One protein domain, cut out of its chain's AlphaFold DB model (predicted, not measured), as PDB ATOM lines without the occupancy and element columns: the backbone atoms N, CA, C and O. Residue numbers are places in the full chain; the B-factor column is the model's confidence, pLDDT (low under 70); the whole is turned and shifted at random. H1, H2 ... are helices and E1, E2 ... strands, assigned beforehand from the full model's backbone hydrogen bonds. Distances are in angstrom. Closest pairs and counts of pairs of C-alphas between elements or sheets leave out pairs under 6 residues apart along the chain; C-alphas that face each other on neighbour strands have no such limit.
ATOM      1  N   LEU A 134      46.112  17.992   9.004       88.06
ATOM      2  CA  LEU A 134      45.573  19.333   8.848       88.06
ATOM      3  C   LEU A 134      44.696  19.655  10.051       88.06
ATOM      4  O   LEU A 134      43.695  18.985  10.297       88.06
ATOM      5  N   ILE A 135      45.084  20.698  10.777       94.81
ATOM      6  CA  ILE A 135      44.294  21.253  11.870       94.81
ATOM      7  C   ILE A 135      43.631  22.511  11.329       94.81
ATOM      8  O   ILE A 135      44.323  23.449  10.924       94.81
ATOM      9  N   LEU A 136      42.304  22.533  11.315       95.88
ATOM     10  CA  LEU A 136      41.517  23.627  10.760       95.88
ATOM     11  C   LEU A 136      40.616  24.214  11.842       95.88
ATOM     12  O   LEU A 136      39.885  23.478  12.504       95.88
ATOM     13  N   LEU A 137      40.640  25.537  11.991       97.12
ATOM     14  CA  LEU A 137      39.551  26.262  12.635       97.12
ATOM     15  C   LEU A 137      38.653  26.822  11.541       97.12
ATOM     16  O   LEU A 137      39.111  27.562  10.671       97.12
ATOM     17  N   VAL A 138      37.386  26.461  11.610       95.94
ATOM     18  CA  VAL A 138      36.349  26.886  10.685       95.94
ATOM     19  C   VAL A 138      35.395  27.800  11.442       95.94
ATOM     20  O   VAL A 138      34.947  27.445  12.529       95.94
ATOM     21  N   GLU A 139      35.123  28.985  10.908       95.62
ATOM     22  CA  GLU A 139      34.285  29.995  11.547       95.62
ATOM     23  C   GLU A 139      33.221  30.513  10.576       95.62
ATOM     24  O   GLU A 139      33.547  30.909   9.459       95.62
ATOM     25  N   GLU A 140      31.972  30.586  11.017       92.62
ATOM     26  CA  GLU A 140      30.859  31.155  10.251       92.62
ATOM     27  C   GLU A 140      29.828  31.727  11.224       92.62
ATOM     28  O   GLU A 140      29.531  31.098  12.233       92.62
ATOM     29  N   GLU A 141      29.346  32.947  10.970       91.31
ATOM     30  CA  GLU A 141      28.305  33.611  11.783       91.31
ATOM     31  C   GLU A 141      28.565  33.623  13.307       91.31
ATOM     32  O   GLU A 141      27.653  33.673  14.122       91.31
ATOM     33  N   GLY A 142      29.839  33.617  13.714       92.50
ATOM     34  CA  GLY A 142      30.244  33.599  15.125       92.50
ATOM     35  C   GLY A 142      30.419  32.201  15.725       92.50
ATOM     36  O   GLY A 142      31.015  32.094  16.797       92.50
ATOM     37  N   HIS A 143      30.011  31.146  15.021       96.69
ATOM     38  CA  HIS A 143      30.279  29.762  15.398       96.69
ATOM     39  C   HIS A 143      31.688  29.328  15.001       96.69
ATOM     40  O   HIS A 143      32.270  29.823  14.033       96.69
ATOM     41  N   ARG A 144      32.239  28.378  15.754       97.88
ATOM     42  CA  ARG A 144      33.595  27.849  15.624       97.88
ATOM     43  C   ARG A 144      33.597  26.328  15.640       97.88
ATOM     44  O   ARG A 144      33.137  25.697  16.589       97.88
ATOM     45  N   VAL A 145      34.213  25.739  14.625       98.31
ATOM     46  CA  VAL A 145      34.440  24.298  14.511       98.31
ATOM     47  C   VAL A 145      35.938  24.035  14.434       98.31
ATOM     48  O   VAL A 145      36.615  24.510  13.523       98.31
ATOM     49  N   LEU A 146      36.468  23.268  15.385       98.50
ATOM     50  CA  LEU A 146      37.856  22.822  15.386       98.50
ATOM     51  C   LEU A 146      37.942  21.388  14.854       98.50
ATOM     52  O   LEU A 146      37.465  20.440  15.483       98.50
ATOM     53  N   LEU A 147      38.579  21.234  13.693       97.50
ATOM     54  CA  LEU A 147      38.861  19.952  13.053       97.50
ATOM     55  C   LEU A 147      40.334  19.620  13.261       97.50
ATOM     56  O   LEU A 147      41.207  20.288  12.715       97.50
ATOM     57  N   THR A 148      40.626  18.605  14.068       94.69
ATOM     58  CA  THR A 148      42.002  18.331  14.506       94.69
ATOM     59  C   THR A 148      42.724  17.277  13.677       94.69
ATOM     60  O   THR A 148      43.922  17.072  13.871       94.69
ATOM     61  N   GLY A 149      41.993  16.560  12.818       89.88
ATOM     62  CA  GLY A 149      42.472  15.313  12.229       89.88
ATOM     63  C   GLY A 149      43.027  14.394  13.318       89.88
ATOM     64  O   GLY A 149      42.430  14.257  14.391       89.88
ATOM     65  N   ASP A 150      44.222  13.878  13.069       89.06
ATOM     66  CA  ASP A 150      44.926  12.953  13.952       89.06
ATOM     67  C   ASP A 150      46.130  13.624  14.615       89.06
ATOM     68  O   ASP A 150      47.079  12.967  15.032       89.06
ATOM     69  N   ALA A 151      46.109  14.957  14.704       88.12
ATOM     70  CA  ALA A 151      47.231  15.713  15.224       88.12
ATOM     71  C   ALA A 151      47.495  15.395  16.700       88.12
ATOM     72  O   ALA A 151      46.577  15.174  17.496       88.12
ATOM     73  N   HIS A 152      48.770  15.439  17.078       89.50
ATOM     74  CA  HIS A 152      49.171  15.380  18.480       89.50
ATOM     75  C   HIS A 152      48.666  16.636  19.226       89.50
ATOM     76  O   HIS A 152      48.722  17.735  18.658       89.50
ATOM     77  N   PRO A 153      48.220  16.531  20.494       91.00
ATOM     78  CA  PRO A 153      47.646  17.650  21.247       91.00
ATOM     79  C   PRO A 153      48.561  18.878  21.296       91.00
ATOM     80  O   PRO A 153      48.091  20.002  21.131       91.00
ATOM     81  N   ASP A 154      49.873  18.680  21.430       91.31
ATOM     82  CA  ASP A 154      50.843  19.783  21.470       91.31
ATOM     83  C   ASP A 154      50.890  20.591  20.167       91.31
ATOM     84  O   ASP A 154      51.050  21.810  20.211       91.31
ATOM     85  N   MET A 155      50.709  19.941  19.011       91.44
ATOM     86  CA  MET A 155      50.660  20.629  17.715       91.44
ATOM     87  C   MET A 155      49.411  21.507  17.619       91.44
ATOM     88  O   MET A 155      49.473  22.634  17.134       91.44
ATOM     89  N   ILE A 156      48.284  21.013  18.136       94.81
ATOM     90  CA  ILE A 156      47.025  21.762  18.169       94.81
ATOM     91  C   ILE A 156      47.172  22.982  19.077       94.81
ATOM     92  O   ILE A 156      46.851  24.094  18.664       94.81
ATOM     93  N   LEU A 157      47.716  22.805  20.285       95.56
ATOM     94  CA  LEU A 157      47.954  23.911  21.216       95.56
ATOM     95  C   LEU A 157      48.952  24.933  20.658       95.56
ATOM     96  O   LEU A 157      48.738  26.135  20.813       95.56
ATOM     97  N   ALA A 158      50.009  24.479  19.980       92.56
ATOM     98  CA  ALA A 158      50.965  25.358  19.312       92.56
ATOM     99  C   ALA A 158      50.300  26.166  18.188       92.56
ATOM    100  O   ALA A 158      50.470  27.383  18.142       92.56
ATOM    101  N   GLY A 159      49.496  25.519  17.338       93.31
ATOM    102  CA  GLY A 159      48.743  26.177  16.270       93.31
ATOM    103  C   GLY A 159      47.742  27.205  16.797       93.31
ATOM    104  O   GLY A 159      47.695  28.333  16.310       93.31
ATOM    105  N   LEU A 160      46.995  26.858  17.850       95.56
ATOM    106  CA  LEU A 160      46.063  27.769  18.523       95.56
ATOM    107  C   LEU A 160      46.775  28.971  19.153       95.56
ATOM    108  O   LEU A 160      46.285  30.096  19.049       95.56
ATOM    109  N   LYS A 161      47.933  28.748  19.784       94.06
ATOM    110  CA  LYS A 161      48.758  29.813  20.365       94.06
ATOM    111  C   LYS A 161      49.319  30.738  19.288       94.06
ATOM    112  O   LYS A 161      49.235  31.949  19.438       94.06
ATOM    113  N   GLN A 162      49.870  30.176  18.213       91.62
ATOM    114  CA  GLN A 162      50.428  30.942  17.097       91.62
ATOM    115  C   GLN A 162      49.363  31.800  16.407       91.62
ATOM    116  O   GLN A 162      49.660  32.896  15.955       91.62
ATOM    117  N   ALA A 163      48.128  31.303  16.336       91.81
ATOM    118  CA  ALA A 163      46.992  32.022  15.776       91.81
ATOM    119  C   ALA A 163      46.311  32.988  16.772       91.81
ATOM    120  O   ALA A 163      45.255  33.526  16.436       91.81
ATOM    121  N   GLU A 164      46.870  33.154  17.978       93.44
ATOM    122  CA  GLU A 164      46.365  34.024  19.052       93.44
ATOM    123  C   GLU A 164      44.905  33.739  19.448       93.44
ATOM    124  O   GLU A 164      44.134  34.625  19.806       93.44
ATOM    125  N   LEU A 165      44.503  32.466  19.384       94.81
ATOM    126  CA  LEU A 165      43.126  32.034  19.654       94.81
ATOM    127  C   LEU A 165      42.876  31.662  21.121       94.81
ATOM    128  O   LEU A 165      41.724  31.521  21.531       94.81
ATOM    129  N   LEU A 166      43.937  31.470  21.905       96.12
ATOM    130  CA  LEU A 166      43.843  31.099  23.314       96.12
ATOM    131  C   LEU A 166      43.670  32.354  24.185       96.12
ATOM    132  O   LEU A 166      44.640  33.063  24.442       96.12
ATOM    133  N   ARG A 167      42.456  32.594  24.688       93.69
ATOM    134  CA  ARG A 167      42.164  33.631  25.693       93.69
ATOM    135  C   ARG A 167      42.447  33.064  27.080       93.69
ATOM    136  O   ARG A 167      41.921  32.007  27.419       93.69
ATOM    137  N   ASP A 168      43.350  33.689  27.834       92.88
ATOM    138  CA  ASP A 168      43.840  33.180  29.128       92.88
ATOM    139  C   ASP A 168      44.310  31.710  29.070       92.88
ATOM    140  O   ASP A 168      44.134  30.900  29.984       92.88
ATOM    141  N   GLY A 169      44.917  31.345  27.935       95.06
ATOM    142  CA  GLY A 169      45.402  29.991  27.681       95.06
ATOM    143  C   GLY A 169      44.302  28.971  27.369       95.06
ATOM    144  O   GLY A 169      44.574  27.769  27.449       95.06
ATOM    145  N   ALA A 170      43.084  29.407  27.039       97.69
ATOM    146  CA  ALA A 170      41.971  28.529  26.717       97.69
ATOM    147  C   ALA A 170      41.161  28.976  25.492       97.69
ATOM    148  O   ALA A 170      41.117  30.148  25.128       97.69
ATOM    149  N   LEU A 171      40.499  28.014  24.859       98.31
ATOM    150  CA  LEU A 171      39.558  28.215  23.771       98.31
ATOM    151  C   LEU A 171      38.326  27.338  24.004       98.31
ATOM    152  O   LEU A 171      38.433  26.135  24.260       98.31
ATOM    153  N   HIS A 172      37.156  27.949  23.872       98.44
ATOM    154  CA  HIS A 172      35.899  27.240  23.711       98.44
ATOM    155  C   HIS A 172      35.434  27.344  22.254       98.44
ATOM    156  O   HIS A 172      35.543  28.413  21.647       98.44
ATOM    157  N   VAL A 173      34.959  26.234  21.695       98.69
ATOM    158  CA  VAL A 173      34.402  26.147  20.335       98.69
ATOM    159  C   VAL A 173      33.016  25.512  20.373       98.69
ATOM    160  O   VAL A 173      32.696  24.772  21.296       98.69
ATOM    161  N   ASP A 174      32.191  25.738  19.363       98.69
ATOM    162  CA  ASP A 174      30.887  25.083  19.277       98.69
ATOM    163  C   ASP A 174      31.062  23.583  19.019       98.69
ATOM    164  O   ASP A 174      30.435  22.752  19.676       98.69
ATOM    165  N   VAL A 175      31.971  23.220  18.107       98.75
ATOM    166  CA  VAL A 175      32.213  21.825  17.717       98.75
ATOM    167  C   VAL A 175      33.700  21.498  17.729       98.75
ATOM    168  O   VAL A 175      34.508  22.166  17.090       98.75
ATOM    169  N   LEU A 176      34.062  20.416  18.409       98.75
ATOM    170  CA  LEU A 176      35.379  19.795  18.353       98.75
ATOM    171  C   LEU A 176      35.248  18.413  17.721       98.75
ATOM    172  O   LEU A 176      34.641  17.514  18.304       98.75
ATOM    173  N   LYS A 177      35.885  18.201  16.566       98.19
ATOM    174  CA  LYS A 177      36.203  16.836  16.146       98.19
ATOM    175  C   LYS A 177      37.375  16.356  16.994       98.19
ATOM    176  O   LYS A 177      38.464  16.898  16.871       98.19
ATOM    177  N   VAL A 178      37.142  15.357  17.845       97.50
ATOM    178  CA  VAL A 178      38.167  14.777  18.723       97.50
ATOM    179  C   VAL A 178      39.262  14.117  17.889       97.50
ATOM    180  O   VAL A 178      38.975  13.497  16.858       97.50
ATOM    181  N   GLN A 179      40.506  14.254  18.333       93.06
ATOM    182  CA  GLN A 179      41.702  13.776  17.647       93.06
ATOM    183  C   GLN A 179      41.655  12.269  17.416       93.06
ATOM    184  O   GLN A 179      41.230  11.541  18.311       93.06
ATOM    185  N   HIS A 180      42.116  11.813  16.246       92.06
ATOM    186  CA  HIS A 180      42.464  10.410  15.982       92.06
ATOM    187  C   HIS A 180      41.433   9.417  16.532       92.06
ATOM    188  O   HIS A 180      41.718   8.577  17.377       92.06
ATOM    189  N   HIS A 181      40.179   9.609  16.116       93.56
ATOM    190  CA  HIS A 181      39.035   8.769  16.499       93.56
ATOM    191  C   HIS A 181      38.727   8.671  18.008       93.56
ATOM    192  O   HIS A 181      37.794   7.961  18.374       93.56
ATOM    193  N   GLY A 182      39.413   9.441  18.857       93.81
ATOM    194  CA  GLY A 182      39.323   9.364  20.311       93.81
ATOM    195  C   GLY A 182      40.495   8.647  20.978       93.81
ATOM    196  O   GLY A 182      40.273   8.127  22.064       93.81
ATOM    197  N   SER A 183      41.688   8.642  20.369       92.81
ATOM    198  CA  SER A 183      42.838   7.918  20.918       92.81
ATOM    199  C   SER A 183      43.564   8.590  22.071       92.81
ATOM    200  O   SER A 183      43.837   9.795  22.047       92.81
ATOM    201  N   GLU A 184      43.949   7.792  23.069       90.00
ATOM    202  CA  GLU A 184      44.682   8.273  24.242       90.00
ATOM    203  C   GLU A 184      46.099   8.749  23.910       90.00
ATOM    204  O   GLU A 184      46.611   9.663  24.557       90.00
ATOM    205  N   HIS A 185      46.702   8.231  22.838       87.19
ATOM    206  CA  HIS A 185      47.992   8.708  22.326       87.19
ATOM    207  C   HIS A 185      47.917  10.114  21.709       87.19
ATOM    208  O   HIS A 185      48.941  10.759  21.480       87.19
ATOM    209  N   ASN A 186      46.702  10.608  21.468       90.56
ATOM    210  CA  ASN A 186      46.415  11.912  20.889       90.56
ATOM    211  C   ASN A 186      45.648  12.825  21.855       90.56
ATOM    212  O   ASN A 186      45.070  13.834  21.442       90.56
ATOM    213  N   MET A 187      45.687  12.507  23.147       90.75
ATOM    214  CA  MET A 187      45.046  13.282  24.195       90.75
ATOM    215  C   MET A 187      46.054  13.657  25.281       90.75
ATOM    216  O   MET A 187      46.987  12.918  25.580       90.75
ATOM    217  N   SER A 188      45.884  14.829  25.891       94.38
ATOM    218  CA  SER A 188      46.692  15.227  27.045       94.38
ATOM    219  C   SER A 188      45.872  16.044  28.043       94.38
ATOM    220  O   SER A 188      44.969  16.783  27.638       94.38
ATOM    221  N   PRO A 189      46.206  16.002  29.349       96.00
ATOM    222  CA  PRO A 189      45.557  16.858  30.341       96.00
ATOM    223  C   PRO A 189      45.661  18.348  29.994       96.00
ATOM    224  O   PRO A 189      44.724  19.110  30.220       96.00
ATOM    225  N   ALA A 190      46.786  18.774  29.409       96.88
ATOM    226  CA  ALA A 190      46.973  20.147  28.955       96.88
ATOM    227  C   ALA A 190      45.965  20.525  27.858       96.88
ATOM    228  O   ALA A 190      45.375  21.605  27.928       96.88
ATOM    229  N   PHE A 191      45.722  19.630  26.894       98.06
ATOM    230  CA  PHE A 191      44.715  19.839  25.859       98.06
ATOM    231  C   PHE A 191      43.305  19.917  26.451       98.06
ATOM    232  O   PHE A 191      42.624  20.912  26.224       98.06
ATOM    233  N   CYS A 192      42.905  18.946  27.280       98.12
ATOM    234  CA  CYS A 192      41.596  18.935  27.947       98.12
ATOM    235  C   CYS A 192      41.331  20.214  28.755       98.12
ATOM    236  O   CYS A 192      40.202  20.693  28.831       98.12
ATOM    237  N   ARG A 193      42.377  20.789  29.360       98.00
ATOM    238  CA  ARG A 193      42.257  22.033  30.125       98.00
ATOM    239  C   ARG A 193      42.207  23.286  29.255       98.00
ATOM    240  O   ARG A 193      41.623  24.285  29.672       98.00
ATOM    241  N   ALA A 194      42.850  23.264  28.093       98.44
ATOM    242  CA  ALA A 194      42.942  24.412  27.201       98.44
ATOM    243  C   ALA A 194      41.794  24.472  26.188       98.44
ATOM    244  O   ALA A 194      41.373  25.566  25.837       98.44
ATOM    245  N   VAL A 195      41.272  23.339  25.725       98.62
ATOM    246  CA  VAL A 195      40.255  23.291  24.673       98.62
ATOM    247  C   VAL A 195      39.006  22.601  25.191       98.62
ATOM    248  O   VAL A 195      39.059  21.494  25.718       98.62
ATOM    249  N   SER A 196      37.865  23.254  25.007       98.69
ATOM    250  CA  SER A 196      36.559  22.670  25.296       98.69
ATOM    251  C   SER A 196      35.566  22.998  24.193       98.69
ATOM    252  O   SER A 196      35.770  23.938  23.428       98.69
ATOM    253  N   ALA A 197      34.489  22.227  24.127       98.75
ATOM    254  CA  ALA A 197      33.421  22.419  23.168       98.75
ATOM    255  C   ALA A 197      32.029  22.185  23.757       98.75
ATOM    256  O   ALA A 197      31.894  21.576  24.826       98.75
ATOM    257  N   ASP A 198      31.010  22.658  23.045       98.69
ATOM    258  CA  ASP A 198      29.612  22.298  23.292       98.69
ATOM    259  C   ASP A 198      29.265  20.954  22.616       98.69
ATOM    260  O   ASP A 198      28.499  20.155  23.161       98.69
ATOM    261  N   HIS A 199      29.904  20.627  21.490       98.81
ATOM    262  CA  HIS A 199      29.749  19.360  20.772       98.81
ATOM    263  C   HIS A 199      31.106  18.686  20.533       98.81
ATOM    264  O   HIS A 199      31.986  19.252  19.891       98.81
ATOM    265  N   TYR A 200      31.267  17.450  21.002       98.81
ATOM    266  CA  TYR A 200      32.456  16.623  20.777       98.81
ATOM    267  C   TYR A 200      32.096  15.494  19.823       98.81
ATOM    268  O   TYR A 200      31.210  14.697  20.128       98.81
ATOM    269  N   LEU A 201      32.764  15.429  18.674       98.56
ATOM    270  CA  LEU A 201      32.521  14.405  17.664       98.56
ATOM    271  C   LEU A 201      33.601  13.325  17.754       98.56
ATOM    272  O   LEU A 201      34.778  13.593  17.514       98.56
ATOM    273  N   PHE A 202      33.199  12.101  18.063       97.81
ATOM    274  CA  PHE A 202      34.034  10.907  18.050       97.81
ATOM    275  C   PHE A 202      33.726  10.125  16.779       97.81
ATOM    276  O   PHE A 202      32.613   9.633  16.592       97.81
ATOM    277  N   CYS A 203      34.722  10.010  15.901       94.25
ATOM    278  CA  CYS A 203      34.598   9.202  14.686       94.25
ATOM    279  C   CYS A 203      35.262   7.828  14.839       94.25
ATOM    280  O   CYS A 203      35.948   7.404  13.920       94.25
ATOM    281  N   GLY A 204      35.140   7.180  15.997       91.75
ATOM    282  CA  GLY A 204      35.699   5.850  16.249       91.75
ATOM    283  C   GLY A 204      34.619   4.772  16.221       91.75
ATOM    284  O   GLY A 204      33.491   5.005  16.651       91.75
ATOM    285  N   ASN A 205      34.968   3.600  15.698       92.38
ATOM    286  CA  ASN A 205      34.044   2.485  15.470       92.38
ATOM    287  C   ASN A 205      34.433   1.202  16.226       92.38
ATOM    288  O   ASN A 205      33.931   0.127  15.914       92.38
ATOM    289  N   GLY A 206      35.348   1.295  17.188       91.88
ATOM    290  CA  GLY A 206      35.923   0.169  17.920       91.88
ATOM    291  C   GLY A 206      37.170  -0.435  17.276       91.88
ATOM    292  O   GLY A 206      37.833  -1.256  17.915       91.88
ATOM    293  N   ALA A 207      37.535  -0.029  16.055       85.81
ATOM    294  CA  ALA A 207      38.852  -0.332  15.508       85.81
ATOM    295  C   ALA A 207      39.937   0.323  16.368       85.81
ATOM    296  O   ALA A 207      39.765   1.442  16.846       85.81
ATOM    297  N   HIS A 208      41.029  -0.409  16.597       85.19
ATOM    298  CA  HIS A 208      42.140   0.019  17.455       85.19
ATOM    299  C   HIS A 208      41.725   0.433  18.874       85.19
ATOM    300  O   HIS A 208      42.470   1.131  19.540       85.19
ATOM    301  N   THR A 209      40.560  -0.035  19.350       91.12
ATOM    302  CA  THR A 209      39.938   0.377  20.621       91.12
ATOM    303  C   THR A 209      39.528   1.853  20.691       91.12
ATOM    304  O   THR A 209      39.300   2.376  21.778       91.12
ATOM    305  N   ASN A 210      39.321   2.497  19.537       92.88
ATOM    306  CA  ASN A 210      38.900   3.894  19.454       92.88
ATOM    307  C   ASN A 210      37.365   4.011  19.315       92.88
ATOM    308  O   ASN A 210      36.770   3.300  18.499       92.88
ATOM    309  N   PRO A 211      36.693   4.942  20.017       97.31
ATOM    310  CA  PRO A 211      37.269   5.849  21.005       97.31
ATOM    311  C   PRO A 211      37.578   5.123  22.320       97.31
ATOM    312  O   PRO A 211      36.760   4.338  22.809       97.31
ATOM    313  N   GLU A 212      38.728   5.420  22.913       97.31
ATOM    314  CA  GLU A 212      39.160   4.847  24.179       97.31
ATOM    315  C   GLU A 212      38.380   5.482  25.328       97.31
ATOM    316  O   GLU A 212      38.174   6.698  25.393       97.31
ATOM    317  N   LEU A 213      37.983   4.658  26.300       98.62
ATOM    318  CA  LEU A 213      37.226   5.128  27.462       98.62
ATOM    319  C   LEU A 213      38.012   6.162  28.284       98.62
ATOM    320  O   LEU A 213      37.415   7.089  28.823       98.62
ATOM    321  N   THR A 214      39.346   6.060  28.316       98.00
ATOM    322  CA  THR A 214      40.240   7.014  28.991       98.00
ATOM    323  C   THR A 214      40.127   8.422  28.403       98.00
ATOM    324  O   THR A 214      40.148   9.407  29.145       98.00
ATOM    325  N   VAL A 215      39.930   8.543  27.088       98.31
ATOM    326  CA  VAL A 215      39.700   9.829  26.417       98.31
ATOM    327  C   VAL A 215      38.310  10.373  26.719       98.31
ATOM    328  O   VAL A 215      38.162  11.573  26.973       98.31
ATOM    329  N   LEU A 216      37.296   9.504  26.741       98.75
ATOM    330  CA  LEU A 216      35.936   9.889  27.125       98.75
ATOM    331  C   LEU A 216      35.903  10.421  28.561       98.75
ATOM    332  O   LEU A 216      35.335  11.487  28.806       98.75
ATOM    333  N   ASP A 217      36.572   9.736  29.488       98.56
ATOM    334  CA  ASP A 217      36.708  10.151  30.883       98.56
ATOM    335  C   ASP A 217      37.471  11.471  31.018       98.56
ATOM    336  O   ASP A 217      37.033  12.354  31.757       98.56
ATOM    337  N   ALA A 218      38.572  11.655  30.283       98.50
ATOM    338  CA  ALA A 218      39.354  12.889  30.323       98.50
ATOM    339  C   ALA A 218      38.541  14.108  29.850       98.50
ATOM    340  O   ALA A 218      38.541  15.155  30.505       98.50
ATOM    341  N   LEU A 219      37.798  13.975  28.746       98.56
ATOM    342  CA  LEU A 219      36.940  15.045  28.225       98.56
ATOM    343  C   LEU A 219      35.698  15.270  29.099       98.56
ATOM    344  O   LEU A 219      35.271  16.412  29.280       98.56
ATOM    345  N   LEU A 220      35.136  14.213  29.693       98.56
ATOM    346  CA  LEU A 220      34.055  14.332  30.670       98.56
ATOM    347  C   LEU A 220      34.539  15.090  31.911       98.56
ATOM    348  O   LEU A 220      33.891  16.039  32.357       98.56
ATOM    349  N   ALA A 221      35.709  14.734  32.438       98.31
ATOM    350  CA  ALA A 221      36.306  15.392  33.588       98.31
ATOM    351  C   ALA A 221      36.665  16.860  33.309       98.31
ATOM    352  O   ALA A 221      36.484  17.714  34.183       98.31
ATOM    353  N   ALA A 222      37.063  17.181  32.076       98.25
ATOM    354  CA  ALA A 222      37.259  18.559  31.636       98.25
ATOM    355  C   ALA A 222      35.986  19.416  31.755       98.25
ATOM    356  O   ALA A 222      36.074  20.635  31.883       98.25
ATOM    357  N   ARG A 223      34.797  18.805  31.752       98.19
ATOM    358  CA  ARG A 223      33.518  19.517  31.875       98.19
ATOM    359  C   ARG A 223      32.922  19.453  33.273       98.19
ATOM    360  O   ARG A 223      32.458  20.465  33.785       98.19
ATOM    361  N   VAL A 224      32.917  18.274  33.886       97.44
ATOM    362  CA  VAL A 224      32.167  18.000  35.129       97.44
ATOM    363  C   VAL A 224      33.002  17.298  36.203       97.44
ATOM    364  O   VAL A 224      32.463  16.844  37.210       97.44
ATOM    365  N   GLY A 225      34.315  17.195  35.995       95.69
ATOM    366  CA  GLY A 225      35.248  16.585  36.934       95.69
ATOM    367  C   GLY A 225      35.764  17.541  38.017       95.69
ATOM    368  O   GLY A 225      35.274  18.668  38.172       95.69
ATOM    369  N   PRO A 226      36.778  17.101  38.785       95.75
ATOM    370  CA  PRO A 226      37.428  17.911  39.811       95.75
ATOM    371  C   PRO A 226      38.055  19.188  39.240       95.75
ATOM    372  O   PRO A 226      38.542  19.203  38.110       95.75
ATOM    373  N   ALA A 227      38.139  20.247  40.052       94.12
ATOM    374  CA  ALA A 227      38.616  21.566  39.618       94.12
ATOM    375  C   ALA A 227      39.984  21.552  38.905       94.12
ATOM    376  O   ALA A 227      40.176  22.293  37.946       94.12
ATOM    377  N   GLY A 228      40.911  20.678  39.313       95.50
ATOM    378  CA  GLY A 228      42.233  20.547  38.686       95.50
ATOM    379  C   GLY A 228      42.230  19.961  37.265       95.50
ATOM    380  O   GLY A 228      43.232  20.092  36.563       95.50
ATOM    381  N   GLN A 229      41.126  19.340  36.841       97.12
ATOM    382  CA  GLN A 229      40.961  18.717  35.523       97.12
ATOM    383  C   GLN A 229      40.044  19.529  34.600       97.12
ATOM    384  O   GLN A 229      40.093  19.337  33.388       97.12
ATOM    385  N   ARG A 230      39.244  20.452  35.150       97.88
ATOM    386  CA  ARG A 230      38.285  21.248  34.377       97.88
ATOM    387  C   ARG A 230      38.969  22.139  33.336       97.88
ATOM    388  O   ARG A 230      40.042  22.708  33.572       97.88
ATOM    389  N   ALA A 231      38.309  22.266  32.188       98.06
ATOM    390  CA  ALA A 231      38.641  23.219  31.148       98.06
ATOM    391  C   ALA A 231      38.604  24.640  31.710       98.06
ATOM    392  O   ALA A 231      37.742  24.985  32.515       98.06
ATOM    393  N   ARG A 232      39.571  25.458  31.292       97.44
ATOM    394  CA  ARG A 232      39.741  26.827  31.791       97.44
ATOM    395  C   ARG A 232      38.830  27.841  31.102       97.44
ATOM    396  O   ARG A 232      38.685  28.943  31.610       97.44
ATOM    397  N   ALA A 233      38.255  27.490  29.952       97.12
ATOM    398  CA  ALA A 233      37.347  28.384  29.247       97.12
ATOM    399  C   ALA A 233      36.058  28.584  30.075       97.12
ATOM    400  O   ALA A 233      35.441  27.578  30.441       97.12
ATOM    401  N   PRO A 234      35.631  29.829  30.368       95.50
ATOM    402  CA  PRO A 234      34.463  30.100  31.217       95.50
ATOM    403  C   PRO A 234      33.173  29.439  30.723       95.50
ATOM    404  O   PRO A 234      32.357  28.968  31.512       95.50
ATOM    405  N   GLU A 235      33.003  29.336  29.405       96.19
ATOM    406  CA  GLU A 235      31.855  28.689  28.773       96.19
ATOM    407  C   GLU A 235      31.710  27.225  29.216       96.19
ATOM    408  O   GLU A 235      30.598  26.706  29.344       96.19
ATOM    409  N   ALA A 236      32.826  26.554  29.519       95.81
ATOM    410  CA  ALA A 236      32.810  25.168  29.949       95.81
ATOM    411  C   ALA A 236      32.242  24.945  31.345       95.81
ATOM    412  O   ALA A 236      31.719  23.861  31.626       95.81
ATOM    413  N   GLU A 237      32.297  25.959  32.201       92.06
ATOM    414  CA  GLU A 237      31.850  25.846  33.580       92.06
ATOM    415  C   GLU A 237      30.345  25.629  33.679       92.06
ATOM    416  O   GLU A 237      29.912  24.849  34.521       92.06
ATOM    417  N   SER A 238      29.546  26.244  32.802       88.94
ATOM    418  CA  SER A 238      28.081  26.284  32.922       88.94
ATOM    419  C   SER A 238      27.334  25.641  31.750       88.94
ATOM    420  O   SER A 238      26.258  25.077  31.964       88.94
ATOM    421  N   ARG A 239      27.891  25.640  30.530       96.06
ATOM    422  CA  ARG A 239      27.156  25.168  29.348       96.06
ATOM    423  C   ARG A 239      26.991  23.642  29.303       96.06
ATOM    424  O   ARG A 239      27.958  22.902  29.558       96.06
ATOM    425  N   PRO A 240      25.795  23.126  28.964       97.50
ATOM    426  CA  PRO A 240      25.638  21.710  28.649       97.50
ATOM    427  C   PRO A 240      26.477  21.348  27.419       97.50
ATOM    428  O   PRO A 240      26.804  22.208  26.612       97.50
ATOM    429  N   PHE A 241      26.838  20.079  27.283       98.69
ATOM    430  CA  PHE A 241      27.659  19.603  26.173       98.69
ATOM    431  C   PHE A 241      27.201  18.225  25.703       98.69
ATOM    432  O   PHE A 241      26.531  17.490  26.433       98.69
ATOM    433  N   THR A 242      27.553  17.880  24.467       98.81
ATOM    434  CA  THR A 242      27.120  16.644  23.815       98.81
ATOM    435  C   THR A 242      28.307  15.851  23.294       98.81
ATOM    436  O   THR A 242      29.132  16.391  22.560       98.81
ATOM    437  N   PHE A 243      28.367  14.561  23.618       98.81
ATOM    438  CA  PHE A 243      29.263  13.609  22.962       98.81
ATOM    439  C   PHE A 243      28.511  12.904  21.835       98.81
ATOM    440  O   PHE A 243      27.457  12.307  22.056       98.81
ATOM    441  N   TRP A 244      29.048  12.999  20.626       98.62
ATOM    442  CA  TRP A 244      28.518  12.367  19.426       98.62
ATOM    443  C   TRP A 244      29.430  11.224  19.018       98.62
ATOM    444  O   TRP A 244      30.619  11.436  18.807       98.62
ATOM    445  N   PHE A 245      28.864  10.042  18.847       98.31
ATOM    446  CA  PHE A 245      29.537   8.877  18.298       98.31
ATOM    447  C   PHE A 245      28.977   8.625  16.905       98.31
ATOM    448  O   PHE A 245      27.764   8.517  16.733       98.31
ATOM    449  N   ASN A 246      29.845   8.551  15.901       94.69
ATOM    450  CA  ASN A 246      29.437   8.412  14.499       94.69
ATOM    451  C   ASN A 246      28.863   7.032  14.138       94.69
ATOM    452  O   ASN A 246      28.553   6.798  12.975       94.69
ATOM    453  N   THR A 247      28.793   6.103  15.088       94.75
ATOM    454  CA  THR A 247      28.319   4.744  14.853       94.75
ATOM    455  C   THR A 247      27.882   4.079  16.157       94.75
ATOM    456  O   THR A 247      28.066   4.645  17.233       94.75
ATOM    457  N   THR A 248      27.331   2.869  16.079       96.19
ATOM    458  CA  THR A 248      26.889   2.048  17.220       96.19
ATOM    459  C   THR A 248      27.587   0.688  17.216       96.19
ATOM    460  O   THR A 248      28.196   0.308  16.215       96.19
ATOM    461  N   ALA A 249      27.460  -0.087  18.300       96.75
ATOM    462  CA  ALA A 249      27.895  -1.487  18.305       96.75
ATOM    463  C   ALA A 249      27.137  -2.336  17.274       96.75
ATOM    464  O   ALA A 249      27.752  -3.122  16.561       96.75
ATOM    465  N   ALA A 250      25.825  -2.117  17.137       95.88
ATOM    466  CA  ALA A 250      24.971  -2.838  16.192       95.88
ATOM    467  C   ALA A 250      25.341  -2.589  14.718       95.88
ATOM    468  O   ALA A 250      25.046  -3.419  13.865       95.88
ATOM    469  N   ALA A 251      26.000  -1.466  14.419       91.38
ATOM    470  CA  ALA A 251      26.491  -1.142  13.082       91.38
ATOM    471  C   ALA A 251      27.864  -1.769  12.756       91.38
ATOM    472  O   ALA A 251      28.337  -1.636  11.626       91.38
ATOM    473  N   GLN A 252      28.526  -2.432  13.714       91.19
ATOM    474  CA  GLN A 252      29.828  -3.066  13.487       91.19
ATOM    475  C   GLN A 252      29.683  -4.521  13.039       91.19
ATOM    476  O   GLN A 252      28.779  -5.233  13.461       91.19
ATOM    477  N   THR A 253      30.628  -4.988  12.223       89.25
ATOM    478  CA  THR A 253      30.655  -6.374  11.721       89.25
ATOM    479  C   THR A 253      31.730  -7.237  12.378       89.25
ATOM    480  O   THR A 253      31.581  -8.452  12.474       89.25
ATOM    481  N   GLN A 254      32.828  -6.637  12.851       92.31
ATOM    482  CA  GLN A 254      33.907  -7.369  13.514       92.31
ATOM    483  C   GLN A 254      33.612  -7.515  15.009       92.31
ATOM    484  O   GLN A 254      33.424  -6.513  15.697       92.31
ATOM    485  N   GLN A 255      33.674  -8.742  15.540       94.56
ATOM    486  CA  GLN A 255      33.335  -9.033  16.943       94.56
ATOM    487  C   GLN A 255      34.103  -8.166  17.951       94.56
ATOM    488  O   GLN A 255      33.532  -7.701  18.936       94.56
ATOM    489  N   ARG A 256      35.388  -7.899  17.690       95.75
ATOM    490  CA  ARG A 256      36.212  -7.007  18.524       95.75
ATOM    491  C   ARG A 256      35.702  -5.561  18.542       95.75
ATOM    492  O   ARG A 256      35.728  -4.926  19.590       95.75
ATOM    493  N   HIS A 257      35.213  -5.055  17.410       95.25
ATOM    494  CA  HIS A 257      34.680  -3.697  17.298       95.25
ATOM    495  C   HIS A 257      33.309  -3.604  17.975       95.25
ATOM    496  O   HIS A 257      33.070  -2.655  18.718       95.25
ATOM    497  N   ILE A 258      32.453  -4.620  17.785       97.25
ATOM    498  CA  ILE A 258      31.164  -4.749  18.484       97.25
ATOM    499  C   ILE A 258      31.399  -4.685  19.996       97.25
ATOM    500  O   ILE A 258      30.877  -3.796  20.663       97.25
ATOM    501  N   ALA A 259      32.260  -5.561  20.523       98.12
ATOM    502  CA  ALA A 259      32.545  -5.642  21.953       98.12
ATOM    503  C   ALA A 259      33.088  -4.325  22.534       98.12
ATOM    504  O   ALA A 259      32.746  -3.966  23.663       98.12
ATOM    505  N   HIS A 260      33.918  -3.596  21.782       98.31
ATOM    506  CA  HIS A 260      34.412  -2.284  22.204       98.31
ATOM    507  C   HIS A 260      33.308  -1.226  22.204       98.31
ATOM    508  O   HIS A 260      33.114  -0.528  23.195       98.31
ATOM    509  N   MET A 261      32.530  -1.126  21.127       98.25
ATOM    510  CA  MET A 261      31.448  -0.145  21.046       98.25
ATOM    511  C   MET A 261      30.344  -0.406  22.077       98.25
ATOM    512  O   MET A 261      29.758   0.546  22.590       98.25
ATOM    513  N   GLU A 262      30.109  -1.660  22.470       98.56
ATOM    514  CA  GLU A 262      29.245  -1.974  23.610       98.56
ATOM    515  C   GLU A 262      29.803  -1.421  24.932       98.56
ATOM    516  O   GLU A 262      29.038  -0.975  25.788       98.56
ATOM    517  N   GLN A 263      31.129  -1.421  25.127       98.69
ATOM    518  CA  GLN A 263      31.746  -0.774  26.290       98.69
ATOM    519  C   GLN A 263      31.538   0.741  26.253       98.69
ATOM    520  O   GLN A 263      31.177   1.318  27.276       98.69
ATOM    521  N   VAL A 264      31.689   1.369  25.083       98.75
ATOM    522  CA  VAL A 264      31.421   2.805  24.886       98.75
ATOM    523  C   VAL A 264      29.959   3.144  25.200       98.75
ATOM    524  O   VAL A 264      29.686   4.128  25.886       98.75
ATOM    525  N   GLN A 265      29.006   2.314  24.767       98.69
ATOM    526  CA  GLN A 265      27.585   2.492  25.081       98.69
ATOM    527  C   GLN A 265      27.303   2.322  26.581       98.69
ATOM    528  O   GLN A 265      26.655   3.180  27.180       98.69
ATOM    529  N   ARG A 266      27.873   1.297  27.233       98.75
ATOM    530  CA  ARG A 266      27.764   1.124  28.694       98.75
ATOM    531  C   ARG A 266      28.367   2.297  29.468       98.75
ATOM    532  O   ARG A 266      27.793   2.729  30.472       98.75
ATOM    533  N   TRP A 267      29.507   2.815  29.009       98.69
ATOM    534  CA  TRP A 267      30.127   4.019  29.557       98.69
ATOM    535  C   TRP A 267      29.189   5.223  29.424       98.69
ATOM    536  O   TRP A 267      28.940   5.915  30.412       98.69
ATOM    537  N   ALA A 268      28.601   5.432  28.242       98.62
ATOM    538  CA  ALA A 268      27.688   6.540  27.982       98.62
ATOM    539  C   ALA A 268      26.458   6.495  28.896       98.62
ATOM    540  O   ALA A 268      26.094   7.513  29.485       98.62
ATOM    541  N   ASP A 269      25.865   5.315  29.084       98.56
ATOM    542  CA  ASP A 269      24.727   5.126  29.984       98.56
ATOM    543  C   ASP A 269      25.084   5.463  31.438       98.56
ATOM    544  O   ASP A 269      24.312   6.113  32.150       98.56
ATOM    545  N   ALA A 270      26.266   5.044  31.898       98.50
ATOM    546  CA  ALA A 270      26.753   5.373  33.234       98.50
ATOM    547  C   ALA A 270      27.007   6.880  33.398       98.50
ATOM    548  O   ALA A 270      26.591   7.471  34.400       98.50
ATOM    549  N   ALA A 271      27.629   7.514  32.401       98.31
ATOM    550  CA  ALA A 271      27.901   8.944  32.395       98.31
ATOM    551  C   ALA A 271      26.603   9.768  32.383       98.31
ATOM    552  O   ALA A 271      26.481  10.724  33.149       98.31
ATOM    553  N   LEU A 272      25.600   9.372  31.591       98.31
ATOM    554  CA  LEU A 272      24.290  10.025  31.538       98.31
ATOM    555  C   LEU A 272      23.526   9.915  32.861       98.31
ATOM    556  O   LEU A 272      22.955  10.908  33.308       98.31
ATOM    557  N   ARG A 273      23.556   8.757  33.536       98.00
ATOM    558  CA  ARG A 273      22.931   8.614  34.866       98.00
ATOM    559  C   ARG A 273      23.522   9.578  35.894       98.00
ATOM    560  O   ARG A 273      22.795  10.093  36.736       98.00
ATOM    561  N   LYS A 274      24.832   9.827  35.824       97.19
ATOM    562  CA  LYS A 274      25.547  10.678  36.785       97.19
ATOM    563  C   LYS A 274      25.525  12.164  36.419       97.19
ATOM    564  O   LYS A 274      25.494  13.014  37.305       97.19
ATOM    565  N   HIS A 275      25.564  12.487  35.128       97.00
ATOM    566  CA  HIS A 275      25.810  13.840  34.622       97.00
ATOM    567  C   HIS A 275      24.754  14.333  33.624       97.00
ATOM    568  O   HIS A 275      24.962  15.369  32.998       97.00
ATOM    569  N   GLY A 276      23.612  13.654  33.496       92.50
ATOM    570  CA  GLY A 276      22.537  13.965  32.542       92.50
ATOM    571  C   GLY A 276      22.037  15.421  32.492       92.50
ATOM    572  O   GLY A 276      21.685  15.874  31.406       92.50
ATOM    573  N   PRO A 277      22.060  16.216  33.585       94.81
ATOM    574  CA  PRO A 277      21.745  17.648  33.499       94.81
ATOM    575  C   PRO A 277      22.739  18.465  32.654       94.81
ATOM    576  O   PRO A 277      22.398  19.536  32.158       94.81
ATOM    577  N   ARG A 278      23.980  17.981  32.506       96.56
ATOM    578  CA  ARG A 278      25.084  18.662  31.807       96.56
ATOM    579  C   ARG A 278      25.560  17.944  30.553       96.56
ATOM    580  O   ARG A 278      26.033  18.616  29.641       96.56
ATOM    581  N   LEU A 279      25.454  16.622  30.515       98.50
ATOM    582  CA  LEU A 279      25.912  15.768  29.427       98.50
ATOM    583  C   LEU A 279      24.723  15.260  28.616       98.50
ATOM    584  O   LEU A 279      23.762  14.718  29.158       98.50
ATOM    585  N   ARG A 280      24.852  15.347  27.297       98.50
ATOM    586  CA  ARG A 280      24.046  14.599  26.334       98.50
ATOM    587  C   ARG A 280      24.954  13.630  25.586       98.50
ATOM    588  O   ARG A 280      26.117  13.935  25.339       98.50
ATOM    589  N   VAL A 281      24.418  12.485  25.179       98.50
ATOM    590  CA  VAL A 281      25.125  11.543  24.306       98.50
ATOM    591  C   VAL A 281      24.243  11.203  23.114       98.50
ATOM    592  O   VAL A 281      23.030  11.046  23.260       98.50
ATOM    593  N   ARG A 282      24.845  11.131  21.928       98.06
ATOM    594  CA  ARG A 282      24.188  10.766  20.675       98.06
ATOM    595  C   ARG A 282      25.031   9.725  19.955       98.06
ATOM    596  O   ARG A 282      26.210   9.958  19.726       98.06
ATOM    597  N   PHE A 283      24.416   8.613  19.580       98.19
ATOM    598  CA  PHE A 283      24.996   7.653  18.650       98.19
ATOM    599  C   PHE A 283      24.280   7.797  17.308       98.19
ATOM    600  O   PHE A 283      23.055   7.911  17.286       98.19
ATOM    601  N   VAL A 284      25.035   7.832  16.215       93.62
ATOM    602  CA  VAL A 284      24.489   7.877  14.855       93.62
ATOM    603  C   VAL A 284      24.277   6.440  14.380       93.62
ATOM    604  O   VAL A 284      25.223   5.659  14.310       93.62
TER     605      VAL A 284
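Overview. This is residues 134 to 284 of the 294 residues of a protein of Cupriavidus gilardii CR3 (UniProt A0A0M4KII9). One strongly twisted sheet of six strands has the helices H1, H4 and H6 over one face and leaves its other face bare. H1, H4 and H6 cover that face, and H3, which is not on the sheet, packs between H1 and H4, touching both; from H1 to H3, H3 to H4 and H4 to H6 the helices run the same way, and the hairpin E1 and E2 makes one edge of the sheet. The 151 printed residues include six named helices and six named strands, along the chain E1 E2 H1 E3 H2 H3 E4 H4 H5 E5 H6 E6; the class is mixed, helices and strands. The sheet's order is E1 E2 E3 E4 E5 E6, mixed: E1 and E2 are antiparallel, the other neighbours parallel. The whole is compact, with a radius of gyration of the C-alphas of 14.8 A and spans of 45 by 33 by 30 A.

Along the chain. E1, residues 135 to 140, begins at C-alpha 135 (44.294, 21.253, 11.870) and is 16.8 A long. E2 is residues 143 to 147, H1 153 to 162 with 14.2 A, E3 171 to 177 with 14.1 A, H2 179 to 182 and H3 189 to 194. E4, residues 195 to 202, measures 15.4 A and bends by 101 degrees at residue 198. H4, residues 213 to 224, measures 15.8 A; H5 is residues 234 to 238 and E5 241 to 245. H6, residues 255 to 275, measures 29.9 A, and E6, residues 279 to 283, ends at C-alpha 283 (24.996, 7.653, 18.650).

Arrangement. Across the sheet, N 138 and O 145 of E1 and E2 are 2.8 A apart, N 146 and O 175 of E2 and E3 2.8 A, N 176 and O 199 of E3 and E4 2.8 A, N 242 and O 198 of E4 and E5 2.8 A, and N 243 and O 280 of E5 and E6 2.9 A, each within hydrogen-bond range. There are four strand-helix-strand units, parallel neighbour strands with helices between, each with a right-handed crossover: E2, H1, E3; E3, H2 H3, E4; E4, H4 H5, E5; E5, H6, E6. The sheet and the helices on one face, H1 and H6, make two layers; H4 is on the same face. H1 is only just over E2, with 3 C-alphas, at a height over the sheet of 8.8 A; H4 is over E4 at 9.6 A, and H6 over E5 and E6 at 10.4 A. H3, not on the sheet, touches H1 at a shallow tilt of 28 degrees, the C-alphas of Pro 153 and Phe 191 being closest at 5.9 A. Residues 218 to 222 of H4 touch H3 at a steep tilt of 40 degrees, closest at the C-alphas of Cys 192 and Ala 222, 5.7 A. H4 and H6 only just touch, with 3 pairs of C-alphas within 8 A, closest at Leu 213 and Val 264, 6.8 A. H2 and H5 only graze the sheet. Every O i to N i+4 pair is within hydrogen-bond range in H1, H3, H4 and H6; H2 is too short for one, and H5 has 0 of 1, with 1 of 2 O i to N i+3 pairs.

Size, cuts and confidence. The C-alphas farthest apart, of Asp 168 and Thr 253, are 45.2 A apart. The printed part has no cut and no long link, and no printed residue is under 70 in pLDDT.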